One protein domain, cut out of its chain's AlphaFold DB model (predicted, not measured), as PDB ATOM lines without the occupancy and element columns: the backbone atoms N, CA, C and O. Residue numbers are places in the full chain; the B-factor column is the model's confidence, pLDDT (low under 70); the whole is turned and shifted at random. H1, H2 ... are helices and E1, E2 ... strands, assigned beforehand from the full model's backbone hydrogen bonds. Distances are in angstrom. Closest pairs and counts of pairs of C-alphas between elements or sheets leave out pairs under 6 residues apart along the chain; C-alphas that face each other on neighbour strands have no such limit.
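AT A GLANCE: This is residues 24 to 103 of the 109 residues of an uncharacterized protein of Rhodococcus erythropolis (UniProt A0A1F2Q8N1). A twisted sheet of four antiparallel strands, built on the long hairpin of E2 and E3 with shorter E1 and E4 at its edges, is followed by one long helix, H1, which grazes the sheet only with its first part, residues 84 to 90, while residues 91 to 103 stick out free. The printed part has 80 residues, with four named strands and one named helix in the order E1 E2 E3 E4 H1, and the sheet's order is E1 - E2 - E3 - E4. The class is mixed, helices and strands. The whole is loose, with a radius of gyration of the C-alphas of 14.6 A, and only just elongated, spanning 47 by 31 by 17 A.

HOW THE PARTS SIT: The inner strands E2, residues 46 to 55, and E3, residues 60 to 69, form an antiparallel hairpin at 161 degrees; N 50 and O 65 are 2.9 A apart and N 61 and O 54 2.7 A, within hydrogen-bond range. The edge strand E1, residues 30 to 34, forms a hairpin with E2, antiparallel at 160 degrees, with N 33 and O 47 at 2.8 A. The other edge strand, E4, residues 80 to 82, forms a hairpin with E3, antiparallel at 143 degrees, with N 82 and O 64 at 2.8 A. E1 to E4 make a meander, each strand the antiparallel neighbour of the one before. E1 and E4 are apart. Residues 24 to 25 pair antiparallel with residues 53 to 54 of E2. H1, residues 84 to 103, is on the sheet but only grazes it with its residues 84 to 90; its closest C-alphas to E3 are those of Pro 84 and Leu 63, 6.2 A apart. In H1 every O i to N i+4 pair is within hydrogen-bond range.

IN THESE COORDINATES: E2, Gly 46 to Gly 55, is 27.8 A from first to last C-alpha, and E3, Val 60 to Val 69, is 26.6 A. E1, Ser 30 to Pro 34, begins with C-alpha 30 at (45.834, -3.982, -0.860) and is 12.8 A long. E4, Cys 80 to Leu 82, is 6.8 A long and begins with C-alpha 80 at (47.301, -4.775, -15.031). H1, Pro 84 to Glu 103, is 28.9 A long and ends with C-alpha 103 at (51.812, -32.794, -5.834).

THE WHOLE: The two C-alphas farthest apart, those of Gln 57 and Glu 103, are 49.6 A from each other. The printed part has no cut. The link from E1 to E2, 11 residues, is long; E3 to E4 is short, and E2 to E3 and E4 to H1 are tight. The mean pLDDT of the printed part is 83.5, and the model's confidence is low, under 70, at residues 24 to 31 and 40 to 42.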
ATOM      1  N   VAL A  24      38.101   8.148  -7.870       48.09
ATOM      2  CA  VAL A  24      38.532   6.840  -7.369       48.09
ATOM      3  C   VAL A  24      37.856   6.641  -6.020       48.09
ATOM      4  O   VAL A  24      38.243   7.246  -5.023       48.09
ATOM      5  N   SER A  25      36.806   5.828  -6.000       50.09
ATOM      6  CA  SER A  25      36.128   5.459  -4.759       50.09
ATOM      7  C   SER A  25      36.813   4.215  -4.195       50.09
ATOM      8  O   SER A  25      36.574   3.108  -4.677       50.09
ATOM      9  N   ASP A  26      37.681   4.442  -3.210       54.59
ATOM     10  CA  ASP A  26      38.291   3.491  -2.272       54.59
ATOM     11  C   ASP A  26      38.924   2.209  -2.849       54.59
ATOM     12  O   ASP A  26      38.254   1.251  -3.247       54.59
ATOM     13  N   ALA A  27      40.256   2.137  -2.756       54.47
ATOM     14  CA  ALA A  27      40.986   0.873  -2.779       54.47
ATOM     15  C   ALA A  27      40.596   0.068  -1.530       54.47
ATOM     16  O   ALA A  27      41.042   0.361  -0.422       54.47
ATOM     17  N   LYS A  28      39.718  -0.927  -1.679       54.25
ATOM     18  CA  LYS A  28      39.117  -1.605  -0.518       54.25
ATOM     19  C   LYS A  28      40.063  -2.612   0.149       54.25
ATOM     20  O   LYS A  28      39.839  -3.001   1.291       54.25
ATOM     21  N   MET A  29      41.100  -3.052  -0.562       58.25
ATOM     22  CA  MET A  29      42.075  -4.022  -0.071       58.25
ATOM     23  C   MET A  29      43.351  -3.925  -0.904       58.25
ATOM     24  O   MET A  29      43.260  -3.899  -2.127       58.25
ATOM     25  N   SER A  30      44.509  -3.870  -0.244       64.88
ATOM     26  CA  SER A  30      45.834  -3.982  -0.860       64.88
ATOM     27  C   SER A  30      46.556  -5.136  -0.185       64.88
ATOM     28  O   SER A  30      46.894  -5.024   0.993       64.88
ATOM     29  N   ILE A  31      46.777  -6.236  -0.900       69.75
ATOM     30  CA  ILE A  31      47.488  -7.401  -0.358       69.75
ATOM     31  C   ILE A  31      48.887  -7.437  -0.980       69.75
ATOM     32  O   ILE A  31      48.981  -7.621  -2.197       69.75
ATOM     33  N   PRO A  32      49.958  -7.235  -0.190       70.25
ATOM     34  CA  PRO A  32      51.314  -7.476  -0.654       70.25
ATOM     35  C   PRO A  32      51.571  -8.985  -0.733       70.25
ATOM     36  O   PRO A  32      51.354  -9.711   0.238       70.25
ATOM     37  N   VAL A  33      52.046  -9.447  -1.884       83.38
ATOM     38  CA  VAL A  33      52.466 -10.833  -2.112       83.38
ATOM     39  C   VAL A  33      53.958 -10.815  -2.445       83.38
ATOM     40  O   VAL A  33      54.311 -10.313  -3.511       83.38
ATOM     41  N   PRO A  34      54.851 -11.288  -1.560       84.62
ATOM     42  CA  PRO A  34      56.282 -11.325  -1.854       84.62
ATOM     43  C   PRO A  34      56.585 -12.305  -2.996       84.62
ATOM     44  O   PRO A  34      55.888 -13.311  -3.153       84.62
ATOM     45  N   LEU A  35      57.621 -12.015  -3.786       86.06
ATOM     46  CA  LEU A  35      58.132 -12.958  -4.787       86.06
ATOM     47  C   LEU A  35      58.954 -14.081  -4.132       86.06
ATOM     48  O   LEU A  35      59.366 -13.983  -2.976       86.06
ATOM     49  N   ALA A  36      59.188 -15.158  -4.888       84.12
ATOM     50  CA  ALA A  36      60.116 -16.217  -4.501       84.12
ATOM     51  C   ALA A  36      61.561 -15.689  -4.400       84.12
ATOM     52  O   ALA A  36      61.889 -14.665  -4.998       84.12
ATOM     53  N   GLU A  37      62.431 -16.402  -3.676       77.75
ATOM     54  CA  GLU A  37      63.842 -16.007  -3.510       77.75
ATOM     55  C   GLU A  37      64.563 -15.847  -4.857       77.75
ATOM     56  O   GLU A  37      65.289 -14.875  -5.055       77.75
ATOM     57  N   GLU A  38      64.299 -16.748  -5.807       78.88
ATOM     58  CA  GLU A  38      64.746 -16.621  -7.194       78.88
ATOM     59  C   GLU A  38      63.608 -16.098  -8.081       78.88
ATOM     60  O   GLU A  38      62.545 -16.711  -8.192       78.88
ATOM     61  N   HIS A  39      63.835 -14.957  -8.727       78.50
ATOM     62  CA  HIS A  39      62.936 -14.352  -9.712       78.50
ATOM     63  C   HIS A  39      63.744 -13.489 -10.699       78.50
ATOM     64  O   HIS A  39      64.842 -13.035 -10.381       78.50
ATOM     65  N   GLU A  40      63.221 -13.266 -11.912       69.56
ATOM     66  CA  GLU A  40      63.977 -12.652 -13.023       69.56
ATOM     67  C   GLU A  40      64.412 -11.193 -12.793       69.56
ATOM     68  O   GLU A  40      65.342 -10.725 -13.450       69.56
ATOM     69  N   ASN A  41      63.760 -10.454 -11.890       68.44
ATOM     70  CA  ASN A  41      63.931  -9.006 -11.778       68.44
ATOM     71  C   ASN A  41      64.319  -8.571 -10.359       68.44
ATOM     72  O   ASN A  41      63.456  -8.403  -9.507       68.44
ATOM     73  N   GLY A  42      65.607  -8.298 -10.123       68.44
ATOM     74  CA  GLY A  42      66.135  -7.897  -8.805       68.44
ATOM     75  C   GLY A  42      65.670  -6.529  -8.278       68.44
ATOM     76  O   GLY A  42      66.174  -6.061  -7.258       68.44
ATOM     77  N   VAL A  43      64.751  -5.856  -8.978       76.75
ATOM     78  CA  VAL A  43      64.151  -4.576  -8.569       76.75
ATOM     79  C   VAL A  43      62.749  -4.770  -7.969       76.75
ATOM     80  O   VAL A  43      62.284  -3.913  -7.210       76.75
ATOM     81  N   THR A  44      62.091  -5.895  -8.260       84.25
ATOM     82  CA  THR A  44      60.718  -6.185  -7.834       84.25
ATOM     83  C   THR A  44      60.740  -7.081  -6.599       84.25
ATOM     84  O   THR A  44      61.297  -8.166  -6.620       84.25
ATOM     85  N   ALA A  45      60.119  -6.638  -5.510       86.81
ATOM     86  CA  ALA A  45      60.053  -7.378  -4.249       86.81
ATOM     87  C   ALA A  45      58.751  -8.180  -4.096       86.81
ATOM     88  O   ALA A  45      58.662  -9.099  -3.278       86.81
ATOM     89  N   GLY A  46      57.715  -7.825  -4.857       88.25
ATOM     90  CA  GLY A  46      56.398  -8.425  -4.712       88.25
ATOM     91  C   GLY A  46      55.381  -7.941  -5.732       88.25
ATOM     92  O   GLY A  46      55.662  -7.119  -6.607       88.25
ATOM     93  N   LEU A  47      54.161  -8.433  -5.550       89.19
ATOM     94  CA  LEU A  47      52.956  -7.965  -6.212       89.19
ATOM     95  C   LEU A  47      52.070  -7.225  -5.210       89.19
ATOM     96  O   LEU A  47      51.898  -7.655  -4.069       89.19
ATOM     97  N   GLN A  48      51.458  -6.136  -5.654       88.81
ATOM     98  CA  GLN A  48      50.344  -5.492  -4.979       88.81
ATOM     99  C   GLN A  48      49.061  -5.791  -5.747       88.81
ATOM    100  O   GLN A  48      48.944  -5.473  -6.932       88.81
ATOM    101  N   VAL A  49      48.084  -6.365  -5.049       88.38
ATOM    102  CA  VAL A  49      46.743  -6.599  -5.594       88.38
ATOM    103  C   VAL A  49      45.767  -5.618  -4.972       88.38
ATOM    104  O   VAL A  49      45.679  -5.543  -3.747       88.38
ATOM    105  N   GLY A  50      45.034  -4.887  -5.808       87.25
ATOM    106  CA  GLY A  50      44.054  -3.891  -5.388       87.25
ATOM    107  C   GLY A  50      42.660  -4.163  -5.949       87.25
ATOM    108  O   GLY A  50      42.529  -4.695  -7.046       87.25
ATOM    109  N   VAL A  51      41.607  -3.767  -5.233       87.69
ATOM    110  CA  VAL A  51      40.220  -3.804  -5.735       87.69
ATOM    111  C   VAL A  51      39.612  -2.413  -5.646       87.69
ATOM    112  O   VAL A  51      39.585  -1.819  -4.566       87.69
ATOM    113  N   PHE A  52      39.094  -1.913  -6.768       84.12
ATOM    114  CA  PHE A  52      38.660  -0.527  -6.920       84.12
ATOM    115  C   PHE A  52      37.281  -0.448  -7.557       84.12
ATOM    116  O   PHE A  52      36.884  -1.289  -8.373       84.12
ATOM    117  N   ARG A  53      36.569   0.625  -7.222       84.38
ATOM    118  CA  ARG A  53      35.468   1.128  -8.035       84.38
ATOM    119  C   ARG A  53      35.933   2.416  -8.695       84.38
ATOM    120  O   ARG A  53      36.213   3.398  -8.011       84.38
ATOM    121  N   TRP A  54      36.042   2.384 -10.014       79.12
ATOM    122  CA  TRP A  54      36.436   3.529 -10.820       79.12
ATOM    123  C   TRP A  54      35.222   4.006 -11.590       79.12
ATOM    124  O   TRP A  54      34.652   3.239 -12.350       79.12
ATOM    125  N   GLY A  55      34.803   5.250 -11.418       75.31
ATOM    126  CA  GLY A  55      33.633   5.730 -12.134       75.31
ATOM    127  C   GLY A  55      33.563   7.236 -12.245       75.31
ATOM    128  O   GLY A  55      34.251   7.972 -11.534       75.31
ATOM    129  N   ASP A  56      32.704   7.669 -13.154       77.44
ATOM    130  CA  ASP A  56      32.243   9.041 -13.263       77.44
ATOM    131  C   ASP A  56      30.745   9.126 -12.911       77.44
ATOM    132  O   ASP A  56      30.169   8.226 -12.298       77.44
ATOM    133  N   GLN A  57      30.100  10.238 -13.255       72.25
ATOM    134  CA  GLN A  57      28.677  10.450 -12.970       72.25
ATOM    135  C   GLN A  57      27.737   9.533 -13.773       72.25
ATOM    136  O   GLN A  57      26.538   9.501 -13.502       72.25
ATOM    137  N   THR A  58      28.253   8.813 -14.766       74.25
ATOM    138  CA  THR A  58      27.483   8.047 -15.751       74.25
ATOM    139  C   THR A  58      27.839   6.565 -15.783       74.25
ATOM    140  O   THR A  58      27.002   5.751 -16.174       74.25
ATOM    141  N   SER A  59      29.037   6.186 -15.335       79.25
ATOM    142  CA  SER A  59      29.478   4.794 -15.287       79.25
ATOM    143  C   SER A  59      30.318   4.502 -14.048       79.25
ATOM    144  O   SER A  59      31.007   5.366 -13.511       79.25
ATOM    145  N   VAL A  60      30.251   3.256 -13.575       82.19
ATOM    146  CA  VAL A  60      31.125   2.750 -12.513       82.19
ATOM    147  C   VAL A  60      31.663   1.394 -12.937       82.19
ATOM    148  O   VAL A  60      30.948   0.388 -12.914       82.19
ATOM    149  N   ASP A  61      32.947   1.375 -13.248       82.81
ATOM    150  CA  ASP A  61      33.743   0.181 -13.426       82.81
ATOM    151  C   ASP A  61      34.163  -0.393 -12.073       82.81
ATOM    152  O   ASP A  61      34.421   0.301 -11.086       82.81
ATOM    153  N   ARG A  62      34.218  -1.719 -12.021       87.38
ATOM    154  CA  ARG A  62      34.723  -2.476 -10.875       87.38
ATOM    155  C   ARG A  62      35.930  -3.232 -11.377       87.38
ATOM    156  O   ARG A  62      35.784  -4.037 -12.290       87.38
ATOM    157  N   LEU A  63      37.093  -2.954 -10.813       90.00
ATOM    158  CA  LEU A  63      38.359  -3.449 -11.335       90.00
ATOM    159  C   LEU A  63      39.176  -4.073 -10.212       90.00
ATOM    160  O   LEU A  63      39.142  -3.618  -9.069       90.00
ATOM    161  N   VAL A  64      39.932  -5.101 -10.567       91.06
ATOM    162  CA  VAL A  64      41.021  -5.640  -9.756       91.06
ATOM    163  C   VAL A  64      42.318  -5.251 -10.448       91.06
ATOM    164  O   VAL A  64      42.447  -5.498 -11.643       91.06
ATOM    165  N   SER A  65      43.254  -4.624  -9.739       90.06
ATOM    166  CA  SER A  65      44.587  -4.350 -10.273       90.06
ATOM    167  C   SER A  65      45.613  -5.318  -9.714       90.06
ATOM    168  O   SER A  65      45.530  -5.710  -8.551       90.06
ATOM    169  N   VAL A  66      46.624  -5.623 -10.516       90.38
ATOM    170  CA  VAL A  66      47.847  -6.300 -10.085       90.38
ATOM    171  C   VAL A  66      49.025  -5.471 -10.577       90.38
ATOM    172  O   VAL A  66      49.054  -5.079 -11.743       90.38
ATOM    173  N   GLY A  67      49.960  -5.166  -9.684       89.38
ATOM    174  CA  GLY A  67      51.133  -4.358  -9.991       89.38
ATOM    175  C   GLY A  67      52.381  -4.859  -9.297       89.38
ATOM    176  O   GLY A  67      52.304  -5.430  -8.214       89.38
ATOM    177  N   GLU A  68      53.528  -4.599  -9.903       89.31
ATOM    178  CA  GLU A  68      54.833  -4.854  -9.299       89.31
ATOM    179  C   GLU A  68      55.180  -3.781  -8.271       89.31
ATOM    180  O   GLU A  68      55.003  -2.583  -8.525       89.31
ATOM    181  N   VAL A  69      55.721  -4.210  -7.132       88.12
ATOM    182  CA  VAL A  69      56.229  -3.320  -6.087       88.12
ATOM    183  C   VAL A  69      57.709  -3.550  -5.827       88.12
ATOM    184  O   VAL A  69      58.189  -4.680  -5.879       88.12
ATOM    185  N   ASN A  70      58.433  -2.474  -5.534       88.69
ATOM    186  CA  ASN A  70      59.838  -2.543  -5.134       88.69
ATOM    187  C   ASN A  70      59.998  -2.869  -3.638       88.69
ATOM    188  O   ASN A  70      59.019  -3.043  -2.913       88.69
ATOM    189  N   ASN A  71      61.246  -2.889  -3.160       85.62
ATOM    190  CA  ASN A  71      61.585  -3.142  -1.752       85.62
ATOM    191  C   ASN A  71      60.985  -2.127  -0.757       85.62
ATOM    192  O   ASN A  71      60.847  -2.439   0.422       85.62
ATOM    193  N   ASP A  72      60.580  -0.942  -1.227       87.50
ATOM    194  CA  ASP A  72      59.881   0.071  -0.423       87.50
ATOM    195  C   ASP A  72      58.348  -0.083  -0.475       87.50
ATOM    196  O   ASP A  72      57.619   0.807  -0.032       87.50
ATOM    197  N   TRP A  73      57.844  -1.178  -1.056       83.62
ATOM    198  CA  TRP A  73      56.420  -1.447  -1.290       83.62
ATOM    199  C   TRP A  73      55.714  -0.373  -2.127       83.62
ATOM    200  O   TRP A  73      54.512  -0.135  -1.987       83.62
ATOM    201  N   ARG A  74      56.458   0.284  -3.021       85.06
ATOM    202  CA  ARG A  74      55.919   1.256  -3.978       85.06
ATOM    203  C   ARG A  74      55.720   0.601  -5.328       85.06
ATOM    204  O   ARG A  74      56.585  -0.150  -5.771       85.06
ATOM    205  N   ILE A  75      54.614   0.930  -5.993       85.69
ATOM    206  CA  ILE A  75      54.354   0.488  -7.365       85.69
ATOM    207  C   ILE A  75      55.461   1.037  -8.269       85.69
ATOM    208  O   ILE A  75      55.671   2.251  -8.315       85.69
ATOM    209  N   VAL A  76      56.158   0.150  -8.975       86.44
ATOM    210  CA  VAL A  76      57.254   0.506  -9.899       86.44
ATOM    211  C   VAL A  76      57.003   0.072 -11.342       86.44
ATOM    212  O   VAL A  76      57.772   0.435 -12.227       86.44
ATOM    213  N   GLY A  77      55.908  -0.648 -11.588       78.31
ATOM    214  CA  GLY A  77      55.492  -1.106 -12.910       78.31
ATOM    215  C   GLY A  77      54.117  -0.588 -13.330       78.31
ATOM    216  O   GLY A  77      53.433   0.131 -12.598       78.31
ATOM    217  N   GLN A  78      53.702  -0.980 -14.533       81.25
ATOM    218  CA  GLN A  78      52.350  -0.722 -15.009       81.25
ATOM    219  C   GLN A  78      51.351  -1.626 -14.277       81.25
ATOM    220  O   GLN A  78      51.625  -2.797 -14.019       81.25
ATOM    221  N   LEU A  79      50.179  -1.081 -13.947       86.00
ATOM    222  CA  LEU A  79      49.089  -1.864 -13.378       86.00
ATOM    223  C   LEU A  79      48.362  -2.635 -14.480       86.00
ATOM    224  O   LEU A  79      47.886  -2.053 -15.456       86.00
ATOM    225  N   CYS A  80      48.226  -3.941 -14.280       89.69
ATOM    226  CA  CYS A  80      47.301  -4.775 -15.031       89.69
ATOM    227  C   CYS A  80      45.921  -4.677 -14.384       89.69
ATOM    228  O   CYS A  80      45.813  -4.827 -13.170       89.69
ATOM    229  N   TYR A  81      44.869  -4.462 -15.177       90.62
ATOM    230  CA  TYR A  81      43.492  -4.389 -14.686       90.62
ATOM    231  C   TYR A  81      42.659  -5.560 -15.201       90.62
ATOM    232  O   TYR A  81      42.687  -5.895 -16.383       90.62
ATOM    233  N   LEU A  82      41.883  -6.155 -14.303       92.75
ATOM    234  CA  LEU A  82      40.985  -7.272 -14.560       92.75
ATOM    235  C   LEU A  82      39.565  -6.891 -14.148       92.75
ATOM    236  O   LEU A  82      39.351  -6.185 -13.158       92.75
ATOM    237  N   THR A  83      38.576  -7.426 -14.861       92.69
ATOM    238  CA  THR A  83      37.207  -7.454 -14.333       92.69
ATOM    239  C   THR A  83      37.144  -8.398 -13.123       92.69
ATOM    240  O   THR A  83      37.972  -9.307 -13.013       92.69
ATOM    241  N   PRO A  84      36.149  -8.272 -12.225       92.06
ATOM    242  CA  PRO A  84      36.048  -9.153 -11.064       92.06
ATOM    243  C   PRO A  84      35.880 -10.625 -11.461       92.06
ATOM    244  O   PRO A  84      36.444 -11.501 -10.817       92.06
ATOM    245  N   ALA A  85      35.152 -10.897 -12.550       93.94
ATOM    246  CA  ALA A  85      34.973 -12.252 -13.064       93.94
ATOM    247  C   ALA A  85      36.299 -12.857 -13.556       93.94
ATOM    248  O   ALA A  85      36.610 -13.996 -13.222       93.94
ATOM    249  N   MET A  86      37.110 -12.085 -14.287       95.81
ATOM    250  CA  MET A  86      38.422 -12.547 -14.752       95.81
ATOM    251  C   MET A  86      39.415 -12.729 -13.603       95.81
ATOM    252  O   MET A  86      40.191 -13.676 -13.620       95.81
ATOM    253  N   ALA A  87      39.374 -11.862 -12.587       93.56
ATOM    254  CA  ALA A  87      40.213 -12.009 -11.401       93.56
ATOM    255  C   ALA A  87      39.884 -13.290 -10.613       93.56
ATOM    256  O   ALA A  87      40.794 -13.979 -10.160       93.56
ATOM    257  N   LEU A  88      38.597 -13.637 -10.487       95.00
ATOM    258  CA  LEU A  88      38.176 -14.892  -9.857       95.00
ATOM    259  C   LEU A  88      38.615 -16.116 -10.664       95.00
ATOM    260  O   LEU A  88      39.104 -17.077 -10.073       95.00
ATOM    261  N   GLN A  89      38.476 -16.072 -11.993       96.75
ATOM    262  CA  GLN A  89      38.944 -17.156 -12.857       96.75
ATOM    263  C   GLN A  89      40.458 -17.355 -12.717       96.75
ATOM    264  O   GLN A  89      40.902 -18.465 -12.445       96.75
ATOM    265  N   LEU A  90      41.236 -16.270 -12.790       94.38
ATOM    266  CA  LEU A  90      42.686 -16.323 -12.614       94.38
ATOM    267  C   LEU A  90      43.075 -16.907 -11.249       94.38
ATOM    268  O   LEU A  90      43.980 -17.730 -11.172       94.38
ATOM    269  N   ALA A  91      42.388 -16.521 -10.170       94.12
ATOM    270  CA  ALA A  91      42.655 -17.070  -8.843       94.12
ATOM    271  C   ALA A  91      42.393 -18.585  -8.774       94.12
ATOM    272  O   ALA A  91      43.175 -19.312  -8.159       94.12
ATOM    273  N   ALA A  92      41.322 -19.067  -9.411       95.69
ATOM    274  CA  ALA A  92      41.017 -20.493  -9.480       95.69
ATOM    275  C   ALA A  92      42.081 -21.262 -10.279       95.69
ATOM    276  O   ALA A  92      42.573 -22.287  -9.806       95.69
ATOM    277  N   ASP A  93      42.486 -20.731 -11.435       97.25
ATOM    278  CA  ASP A  93      43.498 -21.344 -12.298       97.25
ATOM    279  C   ASP A  93      44.864 -21.412 -11.595       97.25
ATOM    280  O   ASP A  93      45.505 -22.463 -11.580       97.25
ATOM    281  N   LEU A  94      45.280 -20.323 -10.934       94.69
ATOM    282  CA  LEU A  94      46.514 -20.284 -10.143       94.69
ATOM    283  C   LEU A  94      46.471 -21.257  -8.962       94.69
ATOM    284  O   LEU A  94      47.470 -21.907  -8.670       94.69
ATOM    285  N   THR A  95      45.320 -21.385  -8.298       95.81
ATOM    286  CA  THR A  95      45.146 -22.340  -7.193       95.81
ATOM    287  C   THR A  95      45.314 -23.775  -7.687       95.81
ATOM    288  O   THR A  95      46.054 -24.548  -7.082       95.81
ATOM    289  N   ALA A  96      44.665 -24.126  -8.800       94.31
ATOM    290  CA  ALA A  96      44.776 -25.454  -9.393       94.31
ATOM    291  C   ALA A  96      46.219 -25.766  -9.823       94.31
ATOM    292  O   ALA A  96      46.740 -26.827  -9.483       94.31
ATOM    293  N   ALA A  97      46.884 -24.826 -10.501       93.56
ATOM    294  CA  ALA A  97      48.274 -24.981 -10.921       93.56
ATOM    295  C   ALA A  97      49.231 -25.128  -9.725       93.56
ATOM    296  O   ALA A  97      50.106 -25.991  -9.738       93.56
ATOM    297  N   ALA A  98      49.047 -24.335  -8.664       92.88
ATOM    298  CA  ALA A  98      49.877 -24.420  -7.465       92.88
ATOM    299  C   ALA A  98      49.745 -25.782  -6.767       92.88
ATOM    300  O   ALA A  98      50.754 -26.363  -6.374       92.88
ATOM    301  N   PHE A  99      48.525 -26.318  -6.648       94.50
ATOM    302  CA  PHE A  99      48.327 -27.660  -6.098       94.50
ATOM    303  C   PHE A  99      49.003 -28.736  -6.951       94.50
ATOM    304  O   PHE A  99      49.701 -29.575  -6.389       94.50
ATOM    305  N   GLN A 100      48.884 -28.667  -8.281       94.12
ATOM    306  CA  GLN A 100      49.578 -29.599  -9.178       94.12
ATOM    307  C   GLN A 100      51.098 -29.567  -8.976       94.12
ATOM    308  O   GLN A 100      51.718 -30.612  -8.824       94.12
ATOM    309  N   MET A 101      51.701 -28.377  -8.877       90.50
ATOM    310  CA  MET A 101      53.145 -28.253  -8.634       90.50
ATOM    311  C   MET A 101      53.580 -28.833  -7.280       90.50
ATOM    312  O   MET A 101      54.664 -29.407  -7.171       90.50
ATOM    313  N   ILE A 102      52.754 -28.680  -6.240       91.44
ATOM    314  CA  ILE A 102      53.022 -29.257  -4.915       91.44
ATOM    315  C   ILE A 102      52.964 -30.787  -4.975       91.44
ATOM    316  O   ILE A 102      53.829 -31.445  -4.400       91.44
ATOM    317  N   GLU A 103      51.970 -31.347  -5.664       89.38
ATOM    318  CA  GLU A 103      51.812 -32.794  -5.834       89.38
ATOM    319  C   GLU A 103      52.964 -33.398  -6.654       89.38
ATOM    320  O   GLU A 103      53.565 -34.386  -6.225       89.38
TER     321      GLU A 103